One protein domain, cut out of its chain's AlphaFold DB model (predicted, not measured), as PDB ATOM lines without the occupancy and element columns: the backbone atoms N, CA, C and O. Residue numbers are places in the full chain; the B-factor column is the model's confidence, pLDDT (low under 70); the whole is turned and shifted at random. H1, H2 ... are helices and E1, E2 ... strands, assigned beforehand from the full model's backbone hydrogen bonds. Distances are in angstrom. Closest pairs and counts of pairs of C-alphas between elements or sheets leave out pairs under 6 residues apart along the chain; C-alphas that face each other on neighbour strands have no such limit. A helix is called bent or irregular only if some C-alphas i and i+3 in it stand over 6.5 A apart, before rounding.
ATOM      1  N   GLU A 125     111.859  18.351  95.852       88.25
ATOM      2  CA  GLU A 125     110.568  17.996  95.281       88.25
ATOM      3  C   GLU A 125     110.263  18.934  94.114       88.25
ATOM      4  O   GLU A 125     110.313  20.158  94.267       88.25
ATOM      5  N   THR A 126     109.950  18.362  92.950       87.25
ATOM      6  CA  THR A 126     109.534  19.121  91.768       87.25
ATOM      7  C   THR A 126     108.040  18.942  91.563       87.25
ATOM      8  O   THR A 126     107.572  17.828  91.332       87.25
ATOM      9  N   LYS A 127     107.288  20.042  91.626       89.00
ATOM     10  CA  LYS A 127     105.845  20.069  91.361       89.00
ATOM     11  C   LYS A 127     105.553  20.970  90.167       89.00
ATOM     12  O   LYS A 127     106.244  21.963  89.949       89.00
ATOM     13  N   MET A 128     104.532  20.616  89.391       86.69
ATOM     14  CA  MET A 128     103.998  21.502  88.356       86.69
ATOM     15  C   MET A 128     103.107  22.536  89.037       86.69
ATOM     16  O   MET A 128     102.053  22.196  89.570       86.69
ATOM     17  N   GLU A 129     103.541  23.793  89.046       85.12
ATOM     18  CA  GLU A 129     102.761  24.901  89.594       85.12
ATOM     19  C   GLU A 129     102.180  25.751  88.461       85.12
ATOM     20  O   GLU A 129     102.817  25.962  87.426       85.12
ATOM     21  N   ASN A 130     100.960  26.253  88.666       84.81
ATOM     22  CA  ASN A 130     100.359  27.242  87.777       84.81
ATOM     23  C   ASN A 130     100.999  28.603  88.054       84.81
ATOM     24  O   ASN A 130     100.677  29.259  89.044       84.81
ATOM     25  N   VAL A 131     101.891  29.031  87.166       83.88
ATOM     26  CA  VAL A 131     102.598  30.312  87.265       83.88
ATOM     27  C   VAL A 131     102.042  31.271  86.203       83.88
ATOM     28  O   VAL A 131     101.736  30.828  85.093       83.88
ATOM     29  N   PRO A 132     101.868  32.575  86.500       86.19
ATOM     30  CA  PRO A 132     101.456  33.556  85.497       86.19
ATOM     31  C   PRO A 132     102.420  33.578  84.308       86.19
ATOM     32  O   PRO A 132     103.626  33.707  84.500       86.19
ATOM     33  N   GLU A 133     101.896  33.489  83.087       84.44
ATOM     34  CA  GLU A 133     102.710  33.438  81.870       84.44
ATOM     35  C   GLU A 133     103.503  34.722  81.697       84.44
ATOM     36  O   GLU A 133     102.980  35.812  81.922       84.44
ATOM     37  N   ASP A 134     104.768  34.619  81.318       84.12
ATOM     38  CA  ASP A 134     105.610  35.800  81.182       84.12
ATOM     39  C   ASP A 134     105.096  36.745  80.104       84.12
ATOM     40  O   ASP A 134     104.516  36.364  79.086       84.12
ATOM     41  N   VAL A 135     105.323  38.024  80.364       83.69
ATOM     42  CA  VAL A 135     105.083  39.058  79.379       83.69
ATOM     43  C   VAL A 135     106.056  38.839  78.217       83.69
ATOM     44  O   VAL A 135     107.265  38.798  78.454       83.69
ATOM     45  N   PRO A 136     105.571  38.725  76.972       83.31
ATOM     46  CA  PRO A 136     106.446  38.444  75.852       83.31
ATOM     47  C   PRO A 136     107.373  39.628  75.576       83.31
ATOM     48  O   PRO A 136     106.931  40.772  75.458       83.31
ATOM     49  N   THR A 137     108.665  39.332  75.455       83.75
ATOM     50  CA  THR A 137     109.710  40.303  75.103       83.75
ATOM     51  C   THR A 137     109.718  40.639  73.613       83.75
ATOM     52  O   THR A 137     110.167  41.714  73.232       83.75
ATOM     53  N   ASP A 138     109.180  39.743  72.780       86.56
ATOM     54  CA  ASP A 138     109.193  39.855  71.314       86.56
ATOM     55  C   ASP A 138     108.142  40.846  70.781       86.56
ATOM     56  O   ASP A 138     108.205  41.289  69.634       86.56
ATOM     57  N   VAL A 139     107.166  41.220  71.615       86.81
ATOM     58  CA  VAL A 139     106.147  42.216  71.275       86.81
ATOM     59  C   VAL A 139     106.546  43.561  71.889       86.81
ATOM     60  O   VAL A 139     106.609  43.671  73.118       86.81
ATOM     61  N   PRO A 140     106.771  44.615  71.078       90.94
ATOM     62  CA  PRO A 140     107.186  45.916  71.584       90.94
ATOM     63  C   PRO A 140     106.232  46.470  72.643       90.94
ATOM     64  O   PRO A 140     105.007  46.407  72.500       90.94
ATOM     65  N   TYR A 141     106.800  47.098  73.676       89.75
ATOM     66  CA  TYR A 141     106.035  47.721  74.758       89.75
ATOM     67  C   TYR A 141     104.980  48.710  74.239       89.75
ATOM     68  O   TYR A 141     103.853  48.711  74.725       89.75
ATOM     69  N   SER A 142     105.306  49.500  73.210       91.25
ATOM     70  CA  SER A 142     104.387  50.469  72.597       91.25
ATOM     71  C   SER A 142     103.111  49.827  72.047       91.25
ATOM     72  O   SER A 142     102.024  50.354  72.256       91.25
ATOM     73  N   VAL A 143     103.220  48.662  71.406       89.88
ATOM     74  CA  VAL A 143     102.079  47.932  70.831       89.88
ATOM     75  C   VAL A 143     101.177  47.384  71.933       89.88
ATOM     76  O   VAL A 143      99.954  47.481  71.858       89.88
ATOM     77  N   ARG A 144     101.779  46.884  73.013       89.69
ATOM     78  CA  ARG A 144     101.041  46.419  74.193       89.69
ATOM     79  C   ARG A 144     100.347  47.567  74.926       89.69
ATOM     80  O   ARG A 144      99.214  47.409  75.370       89.69
ATOM     81  N   GLN A 145     100.978  48.739  75.008       91.69
ATOM     82  CA  GLN A 145     100.347  49.930  75.583       91.69
ATOM     83  C   GLN A 145      99.201  50.465  74.721       91.69
ATOM     84  O   GLN A 145      98.175  50.853  75.268       91.69
ATOM     85  N   GLN A 146      99.323  50.432  73.391       90.31
ATOM     86  CA  GLN A 146      98.216  50.780  72.491       90.31
ATOM     87  C   GLN A 146      97.016  49.850  72.686       90.31
ATOM     88  O   GLN A 146      95.879  50.312  72.744       90.31
ATOM     89  N   LEU A 147      97.266  48.548  72.850       90.00
ATOM     90  CA  LEU A 147      96.219  47.577  73.152       90.00
ATOM     91  C   LEU A 147      95.520  47.898  74.487       90.00
ATOM     92  O   LEU A 147      94.291  47.928  74.543       90.00
ATOM     93  N   LYS A 148      96.294  48.206  75.536       91.25
ATOM     94  CA  LYS A 148      95.767  48.617  76.851       91.25
ATOM     95  C   LYS A 148      94.972  49.912  76.794       91.25
ATOM     96  O   LYS A 148      93.931  50.014  77.433       91.25
ATOM     97  N   ALA A 149      95.439  50.888  76.023       89.44
ATOM     98  CA  ALA A 149      94.733  52.147  75.828       89.44
ATOM     99  C   ALA A 149      93.403  51.946  75.086       89.44
ATOM    100  O   ALA A 149      92.433  52.636  75.383       89.44
ATOM    101  N   LYS A 150      93.347  50.990  74.146       89.38
ATOM    102  CA  LYS A 150      92.157  50.728  73.329       89.38
ATOM    103  C   LYS A 150      91.094  49.890  74.044       89.38
ATOM    104  O   LYS A 150      89.915  50.201  73.925       89.38
ATOM    105  N   TYR A 151      91.488  48.838  74.763       87.62
ATOM    106  CA  TYR A 151      90.545  47.863  75.340       87.62
ATOM    107  C   TYR A 151      90.527  47.837  76.876       87.62
ATOM    108  O   TYR A 151      89.675  47.186  77.473       87.62
ATOM    109  N   GLY A 152      91.430  48.571  77.532       87.25
ATOM    110  CA  GLY A 152      91.535  48.673  78.988       87.25
ATOM    111  C   GLY A 152      92.821  48.055  79.541       87.25
ATOM    112  O   GLY A 152      93.433  47.175  78.937       87.25
ATOM    113  N   SER A 153      93.226  48.490  80.738       86.00
ATOM    114  CA  SER A 153      94.507  48.132  81.379       86.00
ATOM    115  C   SER A 153      94.744  46.629  81.574       86.00
ATOM    116  O   SER A 153      95.890  46.198  81.717       86.00
ATOM    117  N   ASN A 154      93.665  45.847  81.591       86.31
ATOM    118  CA  ASN A 154      93.677  44.406  81.837       86.31
ATOM    119  C   ASN A 154      93.977  43.589  80.569       86.31
ATOM    120  O   ASN A 154      94.330  42.417  80.670       86.31
ATOM    121  N   TYR A 155      93.874  44.210  79.390       88.62
ATOM    122  CA  TYR A 155      94.156  43.568  78.113       88.62
ATOM    123  C   TYR A 155      95.651  43.591  77.827       88.62
ATOM    124  O   TYR A 155      96.305  44.627  77.912       88.62
ATOM    125  N   ASP A 156      96.214  42.447  77.468       90.81
ATOM    126  CA  ASP A 156      97.611  42.358  77.067       90.81
ATOM    127  C   ASP A 156      97.817  41.216  76.068       90.81
ATOM    128  O   ASP A 156      96.922  40.401  75.834       90.81
ATOM    129  N   ILE A 157      99.004  41.172  75.473       89.50
ATOM    130  CA  ILE A 157      99.404  40.125  74.535       89.50
ATOM    131  C   ILE A 157     100.246  39.106  75.297       89.50
ATOM    132  O   ILE A 157     101.230  39.478  75.936       89.50
ATOM    133  N   TYR A 158      99.876  37.832  75.209       89.31
ATOM    134  CA  TYR A 158     100.619  36.721  75.809       89.31
ATOM    135  C   TYR A 158     100.800  35.592  74.799       89.31
ATOM    136  O   TYR A 158     100.121  35.551  73.768       89.31
ATOM    137  N   ARG A 159     101.719  34.667  75.097       85.94
ATOM    138  CA  ARG A 159     101.856  33.448  74.305       85.94
ATOM    139  C   ARG A 159     100.669  32.515  74.551       85.94
ATOM    140  O   ARG A 159     100.314  32.219  75.690       85.94
ATOM    141  N   ASN A 160     100.062  32.058  73.466       80.00
ATOM    142  CA  ASN A 160      99.035  31.037  73.444       80.00
ATOM    143  C   ASN A 160      99.698  29.664  73.307       80.00
ATOM    144  O   ASN A 160      99.987  29.203  72.206       80.00
ATOM    145  N   ASN A 161      99.933  29.013  74.443       71.50
ATOM    146  CA  ASN A 161     100.621  27.721  74.489       71.50
ATOM    147  C   ASN A 161      99.656  26.519  74.499       71.50
ATOM    148  O   ASN A 161     100.077  25.418  74.843       71.50
ATOM    149  N   GLY A 162      98.361  26.703  74.201       65.44
ATOM    150  CA  GLY A 162      97.345  25.632  74.169       65.44
ATOM    151  C   GLY A 162      96.981  25.011  75.531       65.44
ATOM    152  O   GLY A 162      95.864  24.545  75.710       65.44
ATOM    153  N   ASN A 163      97.884  25.085  76.512       62.47
ATOM    154  CA  ASN A 163      97.729  24.604  77.888       62.47
ATOM    155  C   ASN A 163      97.376  25.731  78.881       62.47
ATOM    156  O   ASN A 163      97.526  25.564  80.092       62.47
ATOM    157  N   SER A 164      96.967  26.909  78.397       64.56
ATOM    158  CA  SER A 164      96.591  28.030  79.263       64.56
ATOM    159  C   SER A 164      95.139  27.912  79.729       64.56
ATOM    160  O   SER A 164      94.235  27.815  78.906       64.56
ATOM    161  N   ASN A 165      94.894  28.058  81.034       68.06
ATOM    162  CA  ASN A 165      93.539  28.072  81.619       68.06
ATOM    163  C   ASN A 165      92.724  29.345  81.310       68.06
ATOM    164  O   ASN A 165      91.613  29.502  81.814       68.06
ATOM    165  N   ALA A 166      93.276  30.289  80.545       71.12
ATOM    166  CA  ALA A 166      92.576  31.503  80.150       71.12
ATOM    167  C   ALA A 166      92.128  31.391  78.695       71.12
ATOM    168  O   ALA A 166      92.906  30.998  77.825       71.12
ATOM    169  N   THR A 167      90.884  31.773  78.430       79.69
ATOM    170  CA  THR A 167      90.383  31.959  77.073       79.69
ATOM    171  C   THR A 167      90.928  33.270  76.502       79.69
ATOM    172  O   THR A 167      90.971  34.280  77.218       79.69
ATOM    173  N   PRO A 168      91.366  33.286  75.229       82.75
ATOM    174  CA  PRO A 168      91.665  34.532  74.540       82.75
ATOM    175  C   PRO A 168      90.482  35.496  74.625       82.75
ATOM    176  O   PRO A 168      89.326  35.071  74.580       82.75
ATOM    177  N   ALA A 169      90.770  36.788  74.752       83.31
ATOM    178  CA  ALA A 169      89.733  37.802  74.821       83.31
ATOM    179  C   ALA A 169      88.929  37.839  73.520       83.31
ATOM    180  O   ALA A 169      89.491  37.719  72.429       83.31
ATOM    181  N   ASP A 170      87.624  38.053  73.635       78.31
ATOM    182  CA  ASP A 170      86.810  38.369  72.473       78.31
ATOM    183  C   ASP A 170      86.969  39.859  72.164       78.31
ATOM    184  O   ASP A 170      86.575  40.725  72.948       78.31
ATOM    185  N   VAL A 171      87.671  40.157  71.073       79.00
ATOM    186  CA  VAL A 171      87.954  41.520  70.628       79.00
ATOM    187  C   VAL A 171      87.324  41.645  69.250       79.00
ATOM    188  O   VAL A 171      87.786  40.995  68.317       79.00
ATOM    189  N   PHE A 172      86.266  42.448  69.138       68.00
ATOM    190  CA  PHE A 172      85.378  42.508  67.965       68.00
ATOM    191  C   PHE A 172      86.015  43.087  66.681       68.00
ATOM    192  O   PHE A 172      85.374  43.108  65.633       68.00
ATOM    193  N   ASP A 173      87.283  43.499  66.738       73.81
ATOM    194  CA  ASP A 173      88.050  44.044  65.615       73.81
ATOM    195  C   ASP A 173      89.104  43.042  65.104       73.81
ATOM    196  O   ASP A 173      89.529  42.129  65.815       73.81
ATOM    197  N   GLN A 174      89.659  43.280  63.908       82.69
ATOM    198  CA  GLN A 174      90.750  42.480  63.308       82.69
ATOM    199  C   GLN A 174      92.057  42.440  64.137       82.69
ATOM    200  O   GLN A 174      93.000  41.743  63.770       82.69
ATOM    201  N   THR A 175      92.114  43.114  65.293       84.88
ATOM    202  CA  THR A 175      93.300  43.237  66.155       84.88
ATOM    203  C   THR A 175      93.922  41.889  66.527       84.88
ATOM    204  O   THR A 175      95.141  41.759  66.481       84.88
ATOM    205  N   ARG A 176      93.127  40.865  66.868       85.94
ATOM    206  CA  ARG A 176      93.679  39.529  67.178       85.94
ATOM    207  C   ARG A 176      94.360  38.898  65.967       85.94
ATOM    208  O   ARG A 176      95.450  38.345  66.098       85.94
ATOM    209  N   GLY A 177      93.738  39.020  64.795       84.75
ATOM    210  CA  GLY A 177      94.313  38.566  63.529       84.75
ATOM    211  C   GLY A 177      95.597  39.319  63.182       84.75
ATOM    212  O   GLY A 177      96.576  38.701  62.774       84.75
ATOM    213  N   ASP A 178      95.638  40.629  63.424       88.44
ATOM    214  CA  ASP A 178      96.826  41.456  63.197       88.44
ATOM    215  C   ASP A 178      97.995  41.076  64.104       88.44
ATOM    216  O   ASP A 178      99.131  40.992  63.633       88.44
ATOM    217  N   ILE A 179      97.730  40.814  65.389       88.38
ATOM    218  CA  ILE A 179      98.758  40.357  66.330       88.38
ATOM    219  C   ILE A 179      99.316  38.998  65.901       88.38
ATOM    220  O   ILE A 179     100.536  38.858  65.819       88.38
ATOM    221  N   LYS A 180      98.457  38.037  65.541       89.00
ATOM    222  CA  LYS A 180      98.892  36.718  65.047       89.00
ATOM    223  C   LYS A 180      99.699  36.817  63.761       89.00
ATOM    224  O   LYS A 180     100.791  36.270  63.665       89.00
ATOM    225  N   ARG A 181      99.223  37.609  62.801       88.88
ATOM    226  CA  ARG A 181      99.907  37.830  61.523       88.88
ATOM    227  C   ARG A 181     101.284  38.472  61.696       88.88
ATOM    228  O   ARG A 181     102.197  38.159  60.941       88.88
ATOM    229  N   LYS A 182     101.429  39.398  62.649       90.19
ATOM    230  CA  LYS A 182     102.658  40.186  62.824       90.19
ATOM    231  C   LYS A 182     103.681  39.532  63.752       90.19
ATOM    232  O   LYS A 182     104.875  39.687  63.515       90.19
ATOM    233  N   TYR A 183     103.231  38.849  64.801       88.62
ATOM    234  CA  TYR A 183     104.101  38.284  65.842       88.62
ATOM    235  C   TYR A 183     104.121  36.747  65.847       88.62
ATOM    236  O   TYR A 183     104.997  36.154  66.474       88.62
ATOM    237  N   GLY A 184     103.208  36.102  65.119       87.75
ATOM    238  CA  GLY A 184     103.069  34.651  64.999       87.75
ATOM    239  C   GLY A 184     101.805  34.116  65.675       87.75
ATOM    240  O   GLY A 184     101.284  34.713  66.619       87.75
ATOM    241  N   ASP A 185     101.335  32.952  65.220       85.50
ATOM    242  CA  ASP A 185     100.098  32.318  65.704       85.50
ATOM    243  C   ASP A 185     100.155  31.900  67.179       85.50
ATOM    244  O   ASP A 185      99.116  31.757  67.829       85.50
ATOM    245  N   GLN A 186     101.364  31.770  67.737       85.50
ATOM    246  CA  GLN A 186     101.570  31.549  69.166       85.50
ATOM    247  C   GLN A 186     101.275  32.777  70.039       85.50
ATOM    248  O   GLN A 186     101.485  32.693  71.240       85.50
ATOM    249  N   TYR A 187     100.840  33.919  69.499       87.75
ATOM    250  CA  TYR A 187     100.480  35.101  70.288       87.75
ATOM    251  C   TYR A 187      98.991  35.405  70.180       87.75
ATOM    252  O   TYR A 187      98.407  35.378  69.099       87.75
ATOM    253  N   ASP A 188      98.364  35.735  71.305       89.12
ATOM    254  CA  ASP A 188      96.968  36.160  71.317       89.12
ATOM    255  C   ASP A 188      96.729  37.250  72.366       89.12
ATOM    256  O   ASP A 188      97.567  37.519  73.233       89.12
ATOM    257  N   VAL A 189      95.579  37.904  72.256       88.88
ATOM    258  CA  VAL A 189      95.142  38.940  73.187       88.88
ATOM    259  C   VAL A 189      94.337  38.296  74.303       88.88
ATOM    260  O   VAL A 189      93.391  37.555  74.045       88.88
ATOM    261  N   TYR A 190      94.668  38.617  75.550       89.06
ATOM    262  CA  TYR A 190      93.945  38.139  76.723       89.06
ATOM    263  C   TYR A 190      93.534  39.306  77.618       89.06
ATOM    264  O   TYR A 190      94.317  40.224  77.850       89.06
ATOM    265  N   ALA A 191      92.319  39.236  78.166       86.50
ATOM    266  CA  ALA A 191      91.787  40.204  79.132       86.50
ATOM    267  C   ALA A 191      92.246  39.913  80.575       86.50
ATOM    268  O   ALA A 191      92.017  40.700  81.491       86.50
ATOM    269  N   LYS A 192      92.872  38.750  80.788       83.75
ATOM    270  CA  LYS A 192      93.500  38.331  82.039       83.75
ATOM    271  C   LYS A 192      94.768  37.561  81.702       83.75
ATOM    272  O   LYS A 192      94.769  36.750  80.783       83.75
ATOM    273  N   ARG A 193      95.833  37.790  82.471       84.31
ATOM    274  CA  ARG A 193      97.104  37.077  82.310       84.31
ATOM    275  C   ARG A 193      96.879  35.554  82.395       84.31
ATOM    276  O   ARG A 193      96.382  35.101  83.430       84.31
ATOM    277  N   PRO A 194      97.211  34.775  81.346       84.94
ATOM    278  CA  PRO A 194      97.105  33.324  81.387       84.94
ATOM    279  C   PRO A 194      98.091  32.745  82.400       84.94
ATOM    280  O   PRO A 194      99.122  33.346  82.699       84.94
ATOM    281  N   THR A 195      97.782  31.565  82.929       84.62
ATOM    282  CA  THR A 195      98.721  30.763  83.722       84.62
ATOM    283  C   THR A 195      99.206  29.586  82.897       84.62
ATOM    284  O   THR A 195      98.419  28.986  82.164       84.62
ATOM    285  N   VAL A 196     100.475  29.232  83.064       83.94
ATOM    286  CA  VAL A 196     101.092  28.044  82.474       83.94
ATOM    287  C   VAL A 196     101.622  27.134  83.576       83.94
ATOM    288  O   VAL A 196     102.026  27.604  84.640       83.94
ATOM    289  N   GLN A 197     101.631  25.828  83.322       82.62
ATOM    290  CA  GLN A 197     102.263  24.873  84.227       82.62
ATOM    291  C   GLN A 197     103.774  24.907  84.022       82.62
ATOM    292  O   GLN A 197     104.258  24.631  82.923       82.62
ATOM    293  N   ARG A 198     104.522  25.246  85.073       81.12
ATOM    294  CA  ARG A 198     105.988  25.208  85.060       81.12
ATOM    295  C   ARG A 198     106.498  24.312  86.187       81.12
ATOM    296  O   ARG A 198     105.924  24.341  87.279       81.12
ATOM    297  N   PRO A 199     107.566  23.529  85.950       85.94
ATOM    298  CA  PRO A 199     108.192  22.760  87.010       85.94
ATOM    299  C   PRO A 199     108.845  23.727  87.995       85.94
ATOM    300  O   PRO A 199     109.674  24.555  87.613       85.94
ATOM    301  N   ARG A 200     108.479  23.619  89.268       87.12
ATOM    302  CA  ARG A 200     109.140  24.322  90.360       87.12
ATOM    303  C   ARG A 200     109.756  23.303  91.298       87.12
ATOM    304  O   ARG A 200     109.053  22.453  91.842       87.12
ATOM    305  N   THR A 201     111.066  23.406  91.479       85.88
ATOM    306  CA  THR A 201     111.819  22.564  92.408       85.88
ATOM    307  C   THR A 201     112.014  23.305  93.721       85.88
ATOM    308  O   THR A 201     112.528  24.424  93.741       85.88
ATOM    309  N   THR A 202     111.598  22.680  94.817       85.69
ATOM    310  CA  THR A 202     111.847  23.164  96.178       85.69
ATOM    311  C   THR A 202     112.881  22.263  96.833       85.69
ATOM    312  O   THR A 202     112.758  21.041  96.766       85.69
ATOM    313  N   TYR A 203     113.898  22.862  97.453       82.81
ATOM    314  CA  TYR A 203     114.944  22.146  98.178       82.81
ATOM    315  C   TYR A 203     114.657  22.184  99.677       82.81
ATOM    316  O   TYR A 203     114.404  23.252 100.236       82.81
TER     317      TYR A 203
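Overview. This is residues 125 to 203 of the 277 residues of an uncharacterized protein of Lactobacillus ultunensis DSM 16047 (UniProt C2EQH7). A long, bent two-stranded ribbon, E1 beside E4, makes an arm at one end of the domain, and a small head makes the other end. In the head the short two-stranded sheet of E2 and E3 is the core, with H1 packed next to E2 and H2 packed next to E3. The 79 printed residues hold two named helices and four named strands in the order E1, H1, E2, H2, E3, E4; the sheets have the orders E1 - E4 and E2 - E3, both antiparallel. The class is mixed, helices and strands. The whole is only just compact, close to loose, with a radius of gyration of the C-alphas of 13.7 A and spans of 46 by 20 by 20 A.

Along the chain. E1, residues 125 to 132, is 20.5 A long and begins at C-alpha 125, (110.568, 17.996, 95.281). E4, residues 195 to 203, is the longest strand at 23.4 A and ends at C-alpha 203, (114.944, 22.146, 98.178). E2 is residues 156 to 159, 10.2 A long, and E3 residues 187 to 190, 9.7 A long. H1, residues 141 to 151, spans 15.5 A from C-alpha 141 at (106.035, 47.721, 74.758). H2, residues 175 to 183, spans 11.9 A.

Arrangement. E1 and E4 are antiparallel at 146 degrees; N 127 and O 200 are 3.0 A apart and N 196 and O 131 are 2.9 A apart, both within hydrogen-bond range. E1 bends by 52 degrees at residue 128, and E4 bends by 51 degrees at residue 198. E4 is apart from E2 and from E3. E2 and E3 are antiparallel at 138 degrees, with N 156 and O 190 within hydrogen-bond range at 2.9 A and N 188 and O 158 at 3.0 A. H1 and E2 have 4 pairs of C-alphas within 8 A, the closest being those of Arg 144 and Asp 156, 6.0 A apart. H2 and E3 have 7 such pairs, the closest being those of Lys 180 and Tyr 187, 5.7 A apart. H1 and H2 are apart. In both helices every O i to N i+4 pair is within hydrogen-bond range.

Size, cuts and confidence. The two C-alphas farthest apart, those of Asp 173 and Tyr 203, are 47.6 A apart, while the first and last printed C-alphas, of Glu 125 and Tyr 203, are 6.7 A apart. The printed part has no cut. The link from E2 to H2, residues 160 to 174, is long; the link from E1 to H1 is short, and the other three are tight. Mean pLDDT of the printed part is 84.6, and residues 162 to 165 and residue 172 are under 70.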